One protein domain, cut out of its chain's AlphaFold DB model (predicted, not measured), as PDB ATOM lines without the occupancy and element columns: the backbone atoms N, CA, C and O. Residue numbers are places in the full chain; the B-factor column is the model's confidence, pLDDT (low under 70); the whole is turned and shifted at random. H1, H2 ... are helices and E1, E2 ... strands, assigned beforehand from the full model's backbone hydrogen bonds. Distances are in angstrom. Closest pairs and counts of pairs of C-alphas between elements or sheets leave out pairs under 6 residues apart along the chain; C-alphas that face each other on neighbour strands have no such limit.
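AT A GLANCE: This is residues 1 to 73 of the 213 residues of the protein "Trehalose 6-phosphate phosphatase" of Glycine max (UniProt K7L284). With little regular structure, a small three-stranded sheet has H2 over one face, H1 beyond the end where E1 and E2 begin, and residues 1 to 8 sticking out. The printed 73 residues, 29 in named elements, run H1, E1, H2, E2, E3, class mixed; the mixed sheet's order is E1, E2, E3. Only just compact, close to loose (radius of gyration of the C-alphas 13.0 A), it spans 38 by 30 by 16 A.

IN THESE COORDINATES: H1, residues 13 to 24, spans 16.5 A from C-alpha 13 at (-11.992, 30.403, -25.496). E1 is residues 31 to 33, H2 38 to 44, E2 52 to 55, and E3 60 to 62, ending at C-alpha 62 (7.105, 37.182, -18.755).

HOW THE PARTS SIT: E1 and E2 are parallel, N 32 and O 52 2.9 A apart; E2 and E3 form an antiparallel hairpin, N 53 and O 62 2.8 A apart. E1, H2, E2 make a strand-helix-strand unit, two parallel strands joined through a helix, with a right-handed crossover. H2 is on the sheet at a height of 9.9 A, the closest C-alphas of H2 and E2 being Arg 38 and Ala 55, 5.4 A. H1 is only just not on it, with 4 pairs of C-alphas within 10 A. In H1 and H2 every O i to N i+4 pair is within hydrogen-bond range.

THE WHOLE: The farthest C-alphas, Met 1 and Lys 27, are 42.0 A apart. The printed part has no cut and no long link. Residues 1 to 8 are under pLDDT 70.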
ATOM      1  N   MET A   1     -18.466  17.098 -10.925       29.47
ATOM      2  CA  MET A   1     -19.650  17.983 -11.019       29.47
ATOM      3  C   MET A   1     -19.249  19.328 -10.437       29.47
ATOM      4  O   MET A   1     -19.032  19.397  -9.237       29.47
ATOM      5  N   VAL A   2     -19.078  20.350 -11.274       29.56
ATOM      6  CA  VAL A   2     -18.862  21.734 -10.823       29.56
ATOM      7  C   VAL A   2     -20.227  22.278 -10.381       29.56
ATOM      8  O   VAL A   2     -21.188  22.175 -11.144       29.56
ATOM      9  N   ARG A   3     -20.360  22.749  -9.133       27.62
ATOM     10  CA  ARG A   3     -21.624  23.323  -8.635       27.62
ATOM     11  C   ARG A   3     -21.885  24.689  -9.296       27.62
ATOM     12  O   ARG A   3     -20.928  25.422  -9.542       27.62
ATOM     13  N   PRO A   4     -23.154  25.053  -9.556       24.16
ATOM     14  CA  PRO A   4     -23.502  26.353 -10.122       24.16
ATOM     15  C   PRO A   4     -23.073  27.458  -9.147       24.16
ATOM     16  O   PRO A   4     -23.509  27.466  -7.998       24.16
ATOM     17  N   GLY A   5     -22.171  28.332  -9.601       33.92
ATOM     18  CA  GLY A   5     -21.515  29.372  -8.795       33.92
ATOM     19  C   GLY A   5     -19.987  29.262  -8.755       33.92
ATOM     20  O   GLY A   5     -19.321  30.249  -8.474       33.92
ATOM     21  N   SER A   6     -19.416  28.104  -9.102       37.15
ATOM     22  CA  SER A   6     -17.973  27.982  -9.330       37.15
ATOM     23  C   SER A   6     -17.642  28.554 -10.709       37.15
ATOM     24  O   SER A   6     -18.000  27.979 -11.741       37.15
ATOM     25  N   MET A   7     -16.987  29.716 -10.728       49.58
ATOM     26  CA  MET A   7     -16.350  30.216 -11.939       49.58
ATOM     27  C   MET A   7     -15.255  29.229 -12.345       49.58
ATOM     28  O   MET A   7     -14.475  28.764 -11.513       49.58
ATOM     29  N   SER A   8     -15.233  28.862 -13.628       55.30
ATOM     30  CA  SER A   8     -14.137  28.073 -14.181       55.30
ATOM     31  C   SER A   8     -12.843  28.850 -13.971       55.30
ATOM     32  O   SER A   8     -12.669  29.914 -14.556       55.30
ATOM     33  N   ILE A   9     -11.937  28.294 -13.168       74.58
ATOM     34  CA  ILE A   9     -10.576  28.815 -12.981       74.58
ATOM     35  C   ILE A   9      -9.777  28.825 -14.291       74.58
ATOM     36  O   ILE A   9      -8.838  29.598 -14.433       74.58
ATOM     37  N   THR A  10     -10.168  28.007 -15.272       83.90
ATOM     38  CA  THR A  10      -9.552  27.983 -16.601       83.90
ATOM     39  C   THR A  10     -10.179  29.047 -17.506       83.90
ATOM     40  O   THR A  10     -11.413  29.082 -17.614       83.90
ATOM     41  N   PRO A  11      -9.374  29.860 -18.216       88.43
ATOM     42  CA  PRO A  11      -9.891  30.855 -19.145       88.43
ATOM     43  C   PRO A  11     -10.671  30.204 -20.291       88.43
ATOM     44  O   PRO A  11     -10.249  29.209 -20.882       88.43
ATOM     45  N   ASN A  12     -11.830  30.780 -20.609       90.54
ATOM     46  CA  ASN A  12     -12.660  30.312 -21.713       90.54
ATOM     47  C   ASN A  12     -12.112  30.797 -23.073       90.54
ATOM     48  O   ASN A  12     -11.354  31.767 -23.161       90.54
ATOM     49  N   ALA A  13     -12.504  30.118 -24.153       92.04
ATOM     50  CA  ALA A  13     -11.992  30.403 -25.496       92.04
ATOM     51  C   ALA A  13     -12.337  31.819 -25.997       92.04
ATOM     52  O   ALA A  13     -11.570  32.409 -26.758       92.04
ATOM     53  N   GLU A  14     -13.469  32.376 -25.565       94.82
ATOM     54  CA  GLU A  14     -13.895  33.726 -25.933       94.82
ATOM     55  C   GLU A  14     -12.987  34.788 -25.305       94.82
ATOM     56  O   GLU A  14     -12.470  35.650 -26.015       94.82
ATOM     57  N   ALA A  15     -12.694  34.673 -24.010       93.15
ATOM     58  CA  ALA A  15     -11.774  35.551 -23.297       93.15
ATOM     59  C   ALA A  15     -10.375  35.515 -23.927       93.15
ATOM     60  O   ALA A  15      -9.789  36.560 -24.205       93.15
ATOM     61  N   VAL A  16      -9.866  34.319 -24.241       94.40
ATOM     62  CA  VAL A  16      -8.577  34.155 -24.935       94.40
ATOM     63  C   VAL A  16      -8.601  34.798 -26.327       94.40
ATOM     64  O   VAL A  16      -7.617  35.411 -26.745       94.40
ATOM     65  N   SER A  17      -9.720  34.707 -27.051       95.67
ATOM     66  CA  SER A  17      -9.893  35.367 -28.351       95.67
ATOM     67  C   SER A  17      -9.861  36.894 -28.227       95.67
ATOM     68  O   SER A  17      -9.128  37.557 -28.963       95.67
ATOM     69  N   ILE A  18     -10.581  37.461 -27.253       96.11
ATOM     70  CA  ILE A  18     -10.604  38.906 -26.984       96.11
ATOM     71  C   ILE A  18      -9.207  39.409 -26.616       96.11
ATOM     72  O   ILE A  18      -8.732  40.387 -27.195       96.11
ATOM     73  N   LEU A  19      -8.510  38.715 -25.715       96.11
ATOM     74  CA  LEU A  19      -7.140  39.057 -25.329       96.11
ATOM     75  C   LEU A  19      -6.193  39.041 -26.532       96.11
ATOM     76  O   LEU A  19      -5.382  39.953 -26.693       96.11
ATOM     77  N   ASN A  20      -6.330  38.055 -27.423       95.12
ATOM     78  CA  ASN A  20      -5.575  38.012 -28.670       95.12
ATOM     79  C   ASN A  20      -5.885  39.200 -29.588       95.12
ATOM     80  O   ASN A  20      -4.965  39.755 -30.185       95.12
ATOM     81  N   ILE A  21      -7.152  39.611 -29.704       96.73
ATOM     82  CA  ILE A  21      -7.544  40.792 -30.488       96.73
ATOM     83  C   ILE A  21      -6.899  42.053 -29.908       96.73
ATOM     84  O   ILE A  21      -6.277  42.807 -30.655       96.73
ATOM     85  N   LEU A  22      -6.969  42.247 -28.589       96.97
ATOM     86  CA  LEU A  22      -6.336  43.385 -27.918       96.97
ATOM     87  C   LEU A  22      -4.819  43.399 -28.131       96.97
ATOM     88  O   LEU A  22      -4.258  44.444 -28.447       96.97
ATOM     89  N   CYS A  23      -4.166  42.238 -28.029       96.00
ATOM     90  CA  CYS A  23      -2.722  42.090 -28.219       96.00
ATOM     91  C   CYS A  23      -2.253  42.277 -29.673       96.00
ATOM     92  O   CYS A  23      -1.054  42.448 -29.908       96.00
ATOM     93  N   ARG A  24      -3.150  42.199 -30.667       95.15
ATOM     94  CA  ARG A  24      -2.793  42.415 -32.081       95.15
ATOM     95  C   ARG A  24      -2.494  43.878 -32.375       95.15
ATOM     96  O   ARG A  24      -1.634  44.138 -33.215       95.15
ATOM     97  N   ASP A  25      -3.136  44.813 -31.679       96.05
ATOM     98  CA  ASP A  25      -2.799  46.228 -31.810       96.05
ATOM     99  C   ASP A  25      -1.383  46.480 -31.263       96.05
ATOM    100  O   ASP A  25      -0.999  46.019 -30.186       96.05
ATOM    101  N   THR A  26      -0.543  47.163 -32.034       93.37
ATOM    102  CA  THR A  26       0.821  47.514 -31.617       93.37
ATOM    103  C   THR A  26       0.853  48.645 -30.597       93.37
ATOM    104  O   THR A  26       1.855  48.777 -29.899       93.37
ATOM    105  N   LYS A  27      -0.236  49.409 -30.471       93.73
ATOM    106  CA  LYS A  27      -0.404  50.454 -29.457       93.73
ATOM    107  C   LYS A  27      -0.759  49.892 -28.083       93.73
ATOM    108  O   LYS A  27      -0.520  50.555 -27.079       93.73
ATOM    109  N   ASN A  28      -1.283  48.668 -28.030       96.01
ATOM    110  CA  ASN A  28      -1.709  48.049 -26.784       96.01
ATOM    111  C   ASN A  28      -0.559  47.306 -26.099       96.01
ATOM    112  O   ASN A  28       0.184  46.536 -26.718       96.01
ATOM    113  N   CYS A  29      -0.471  47.494 -24.787       94.87
ATOM    114  CA  CYS A  29       0.386  46.736 -23.890       94.87
ATOM    115  C   CYS A  29      -0.516  45.998 -22.897       94.87
ATOM    116  O   CYS A  29      -1.133  46.627 -22.043       94.87
ATOM    117  N   VAL A  30      -0.655  44.681 -23.058       96.74
ATOM    118  CA  VAL A  30      -1.626  43.874 -22.304       96.74
ATOM    119  C   VAL A  30      -0.881  42.933 -21.368       96.74
ATOM    120  O   VAL A  30      -0.055  42.139 -21.825       96.74
ATOM    121  N   PHE A  31      -1.199  43.011 -20.077       96.78
ATOM    122  CA  PHE A  31      -0.663  42.138 -19.038       96.78
ATOM    123  C   PHE A  31      -1.795  41.474 -18.256       96.78
ATOM    124  O   PHE A  31      -2.817  42.104 -17.997       96.78
ATOM    125  N   ILE A  32      -1.590  40.219 -17.856       95.89
ATOM    126  CA  ILE A  32      -2.439  39.525 -16.882       95.89
ATOM    127  C   ILE A  32      -1.613  39.270 -15.629       95.89
ATOM    128  O   ILE A  32      -0.539  38.671 -15.710       95.89
ATOM    129  N   VAL A  33      -2.130  39.707 -14.485       94.98
ATOM    130  CA  VAL A  33      -1.523  39.512 -13.168       94.98
ATOM    131  C   VAL A  33      -2.371  38.522 -12.386       94.98
ATOM    132  O   VAL A  33      -3.586  38.663 -12.343       94.98
ATOM    133  N   SER A  34      -1.750  37.483 -11.826       92.35
ATOM    134  CA  SER A  34      -2.463  36.459 -11.060       92.35
ATOM    135  C   SER A  34      -1.576  35.799 -10.006       92.35
ATOM    136  O   SER A  34      -0.348  35.769 -10.109       92.35
ATOM    137  N   GLY A  35      -2.217  35.186  -9.011       90.61
ATOM    138  CA  GLY A  35      -1.594  34.236  -8.093       90.61
ATOM    139  C   GLY A  35      -1.284  32.866  -8.710       90.61
ATOM    140  O   GLY A  35      -0.713  32.020  -8.025       90.61
ATOM    141  N   THR A  36      -1.661  32.601  -9.965       91.98
ATOM    142  CA  THR A  36      -1.427  31.317 -10.654       91.98
ATOM    143  C   THR A  36       0.067  31.002 -10.794       91.98
ATOM    144  O   THR A  36       0.877  31.897 -11.035       91.98
ATOM    145  N   GLU A  37       0.437  29.724 -10.671       93.07
ATOM    146  CA  GLU A  37       1.799  29.244 -10.946       93.07
ATOM    147  C   GLU A  37       2.184  29.411 -12.428       93.07
ATOM    148  O   GLU A  37       1.352  29.296 -13.333       93.07
ATOM    149  N   ARG A  38       3.473  29.630 -12.706       92.94
ATOM    150  CA  ARG A  38       3.965  29.907 -14.069       92.94
ATOM    151  C   ARG A  38       3.600  28.841 -15.091       92.94
ATOM    152  O   ARG A  38       3.318  29.180 -16.242       92.94
ATOM    153  N   LYS A  39       3.661  27.563 -14.706       92.58
ATOM    154  CA  LYS A  39       3.433  26.435 -15.615       92.58
ATOM    155  C   LYS A  39       1.996  26.446 -16.133       92.58
ATOM    156  O   LYS A  39       1.797  26.574 -17.341       92.58
ATOM    157  N   THR A  40       1.023  26.424 -15.223       92.42
ATOM    158  CA  THR A  40      -0.403  26.541 -15.559       92.42
ATOM    159  C   THR A  40      -0.697  27.818 -16.351       92.42
ATOM    160  O   THR A  40      -1.361  27.776 -17.387       92.42
ATOM    161  N   PHE A  41      -0.133  28.955 -15.933       91.81
ATOM    162  CA  PHE A  41      -0.370  30.236 -16.603       91.81
ATOM    163  C   PHE A  41       0.201  30.279 -18.030       91.81
ATOM    164  O   PHE A  41      -0.403  30.856 -18.936       91.81
ATOM    165  N   THR A  42       1.336  29.614 -18.267       93.29
ATOM    166  CA  THR A  42       1.911  29.446 -19.610       93.29
ATOM    167  C   THR A  42       1.015  28.600 -20.501       93.29
ATOM    168  O   THR A  42       0.840  28.927 -21.673       93.29
ATOM    169  N   GLU A  43       0.462  27.517 -19.960       93.47
ATOM    170  CA  GLU A  43      -0.376  26.586 -20.708       93.47
ATOM    171  C   GLU A  43      -1.683  27.256 -21.153       93.47
ATOM    172  O   GLU A  43      -2.019  27.233 -22.342       93.47
ATOM    173  N   TRP A  44      -2.347  27.963 -20.234       93.46
ATOM    174  CA  TRP A  44      -3.590  28.695 -20.491       93.46
ATOM    175  C   TRP A  44      -3.465  29.761 -21.584       93.46
ATOM    176  O   TRP A  44      -4.355  29.889 -22.423       93.46
ATOM    177  N   PHE A  45      -2.354  30.501 -21.612       93.71
ATOM    178  CA  PHE A  45      -2.133  31.594 -22.567       93.71
ATOM    179  C   PHE A  45      -1.121  31.249 -23.665       93.71
ATOM    180  O   PHE A  45      -0.574  32.136 -24.317       93.71
ATOM    181  N   SER A  46      -0.889  29.960 -23.918       92.14
ATOM    182  CA  SER A  46       0.054  29.469 -24.935       92.14
ATOM    183  C   SER A  46      -0.254  29.963 -26.358       92.14
ATOM    184  O   SER A  46       0.659  30.164 -27.165       92.14
ATOM    185  N   SER A  47      -1.532  30.214 -26.659       92.40
ATOM    186  CA  SER A  47      -1.991  30.758 -27.944       92.40
ATOM    187  C   SER A  47      -1.784  32.273 -28.093       92.40
ATOM    188  O   SER A  47      -1.827  32.779 -29.213       92.40
ATOM    189  N   CYS A  48      -1.524  32.997 -27.000       92.95
ATOM    190  CA  CYS A  48      -1.354  34.447 -26.991       92.95
ATOM    191  C   CYS A  48       0.125  34.827 -27.126       92.95
ATOM    192  O   CYS A  48       0.897  34.730 -26.175       92.95
ATOM    193  N   GLU A  49       0.549  35.296 -28.301       91.75
ATOM    194  CA  GLU A  49       1.984  35.507 -28.560       91.75
ATOM    195  C   GLU A  49       2.567  36.727 -27.837       91.75
ATOM    196  O   GLU A  49       3.703  36.690 -27.369       91.75
ATOM    197  N   ARG A  50       1.794  37.817 -27.762       94.42
ATOM    198  CA  ARG A  50       2.251  39.142 -27.306       94.42
ATOM    199  C   ARG A  50       1.791  39.515 -25.899       94.42
ATOM    200  O   ARG A  50       2.107  40.610 -25.447       94.42
ATOM    201  N   ILE A  51       1.037  38.645 -25.234       95.68
ATOM    202  CA  ILE A  51       0.515  38.947 -23.905       95.68
ATOM    203  C   ILE A  51       1.627  38.844 -22.863       95.68
ATOM    204  O   ILE A  51       2.402  37.883 -22.856       95.68
ATOM    205  N   GLY A  52       1.692  39.834 -21.981       96.10
ATOM    206  CA  GLY A  52       2.488  39.749 -20.773       96.10
ATOM    207  C   GLY A  52       1.746  38.945 -19.709       96.10
ATOM    208  O   GLY A  52       0.553  39.147 -19.495       96.10
ATOM    209  N   ILE A  53       2.432  38.033 -19.031       95.88
ATOM    210  CA  ILE A  53       1.860  37.287 -17.909       95.88
ATOM    211  C   ILE A  53       2.721  37.460 -16.670       95.88
ATOM    212  O   ILE A  53       3.952  37.433 -16.735       95.88
ATOM    213  N   VAL A  54       2.050  37.641 -15.543       95.79
ATOM    214  CA  VAL A  54       2.660  37.864 -14.242       95.79
ATOM    215  C   VAL A  54       2.088  36.851 -13.266       95.79
ATOM    216  O   VAL A  54       0.915  36.910 -12.905       95.79
ATOM    217  N   ALA A  55       2.922  35.886 -12.905       94.35
ATOM    218  CA  ALA A  55       2.565  34.735 -12.097       94.35
ATOM    219  C   ALA A  55       2.977  34.931 -10.633       94.35
ATOM    220  O   ALA A  55       3.866  35.725 -10.310       94.35
ATOM    221  N   GLU A  56       2.319  34.174  -9.757       92.80
ATOM    222  CA  GLU A  56       2.561  34.156  -8.312       92.80
ATOM    223  C   GLU A  56       2.589  35.562  -7.687       92.80
ATOM    224  O   GLU A  56       3.528  35.951  -6.995       92.80
ATOM    225  N   HIS A  57       1.540  36.348  -7.960       89.77
ATOM    226  CA  HIS A  57       1.308  37.694  -7.415       89.77
ATOM    227  C   HIS A  57       2.394  38.731  -7.739       89.77
ATOM    228  O   HIS A  57       2.526  39.729  -7.027       89.77
ATOM    229  N   GLY A  58       3.186  38.505  -8.790       92.10
ATOM    230  CA  GLY A  58       4.260  39.418  -9.178       92.10
ATOM    231  C   GLY A  58       5.667  38.886  -8.993       92.10
ATOM    232  O   GLY A  58       6.610  39.604  -9.322       92.10
ATOM    233  N   TYR A  59       5.828  37.661  -8.489       92.68
ATOM    234  CA  TYR A  59       7.161  37.091  -8.345       92.68
ATOM    235  C   TYR A  59       7.799  36.835  -9.710       92.68
ATOM    236  O   TYR A  59       8.957  37.186  -9.931       92.68
ATOM    237  N   PHE A  60       7.019  36.295 -10.647       93.95
ATOM    238  CA  PHE A  60       7.496  35.974 -11.981       93.95
ATOM    239  C   PHE A  60       6.799  36.797 -13.047       93.95
ATOM    240  O   PHE A  60       5.571  36.850 -13.095       93.95
ATOM    241  N   VAL A  61       7.575  37.357 -13.966       94.37
ATOM    242  CA  VAL A  61       7.059  38.155 -15.076       94.37
ATOM    243  C   VAL A  61       7.595  37.628 -16.391       94.37
ATOM    244  O   VAL A  61       8.783  37.377 -16.541       94.37
ATOM    245  N   ARG A  62       6.722  37.495 -17.383       94.86
ATOM    246  CA  ARG A  62       7.105  37.182 -18.755       94.86
ATOM    247  C   ARG A  62       6.404  38.150 -19.692       94.86
ATOM    248  O   ARG A  62       5.182  38.231 -19.703       94.86
ATOM    249  N   THR A  63       7.174  38.894 -20.479       92.97
ATOM    250  CA  THR A  63       6.647  40.021 -21.274       92.97
ATOM    251  C   THR A  63       5.970  39.613 -22.581       92.97
ATOM    252  O   THR A  63       5.233  40.406 -23.155       92.97
ATOM    253  N   ASN A  64       6.238  38.406 -23.080       93.36
ATOM    254  CA  ASN A  64       5.581  37.799 -24.238       93.36
ATOM    255  C   ASN A  64       5.878  36.291 -24.265       93.36
ATOM    256  O   ASN A  64       6.729  35.812 -23.517       93.36
ATOM    257  N   ARG A  65       5.237  35.533 -25.160       91.22
ATOM    258  CA  ARG A  65       5.379  34.067 -25.217       91.22
ATOM    259  C   ARG A  65       6.828  33.583 -25.340       91.22
ATOM    260  O   ARG A  65       7.160  32.545 -24.773       91.22
ATOM    261  N   ASN A  66       7.668  34.312 -26.069       90.74
ATOM    262  CA  ASN A  66       9.042  33.909 -26.365       90.74
ATOM    263  C   ASN A  66      10.068  34.514 -25.393       90.74
ATOM    264  O   ASN A  66      11.248  34.193 -25.491       90.74
ATOM    265  N   ALA A  67       9.646  35.405 -24.492       92.82
ATOM    266  CA  ALA A  67      10.522  35.966 -23.476       92.82
ATOM    267  C   ALA A  67      10.819  34.929 -22.388       92.82
ATOM    268  O   ALA A  67       9.960  34.114 -22.036       92.82
ATOM    269  N   GLU A  68      12.020  35.002 -21.824       93.48
ATOM    270  CA  GLU A  68      12.324  34.294 -20.587       93.48
ATOM    271  C   GLU A  68      11.541  34.899 -19.421       93.48
ATOM    272  O   GLU A  68      11.099  36.054 -19.455       93.48
ATOM    273  N   TRP A  69      11.339  34.080 -18.395       93.63
ATOM    274  CA  TRP A  69      10.773  34.546 -17.144       93.63
ATOM    275  C   TRP A  69      11.805  35.379 -16.392       93.63
ATOM    276  O   TRP A  69      12.926  34.930 -16.171       93.63
ATOM    277  N   ASP A  70      11.383  36.556 -15.968       91.69
ATOM    278  CA  ASP A  70      12.131  37.473 -15.127       91.69
ATOM    279  C   ASP A  70      11.571  37.440 -13.699       91.69
ATOM    280  O   ASP A  70      10.387  37.151 -13.485       91.69
ATOM    281  N   THR A  71      12.421  37.755 -12.728       90.09
ATOM    282  CA  THR A  71      12.064  37.842 -11.312       90.09
ATOM    283  C   THR A  71      12.409  39.234 -10.830       90.09
ATOM    284  O   THR A  71      13.567  39.559 -10.575       90.09
ATOM    285  N   TRP A  72      11.395  40.079 -10.674       82.38
ATOM    286  CA  TRP A  72      11.639  41.467 -10.299       82.38
ATOM    287  C   TRP A  72      11.911  41.646  -8.801       82.38
ATOM    288  O   TRP A  72      12.482  42.656  -8.390       82.38
ATOM    289  N   CYS A  73      11.496  40.705  -7.954       75.21
ATOM    290  CA  CYS A  73      11.791  40.725  -6.522       75.21
ATOM    291  C   CYS A  73      12.525  39.436  -6.129       75.21
ATOM    292  O   CYS A  73      11.888  38.501  -5.652       75.21
TER     293      CYS A  73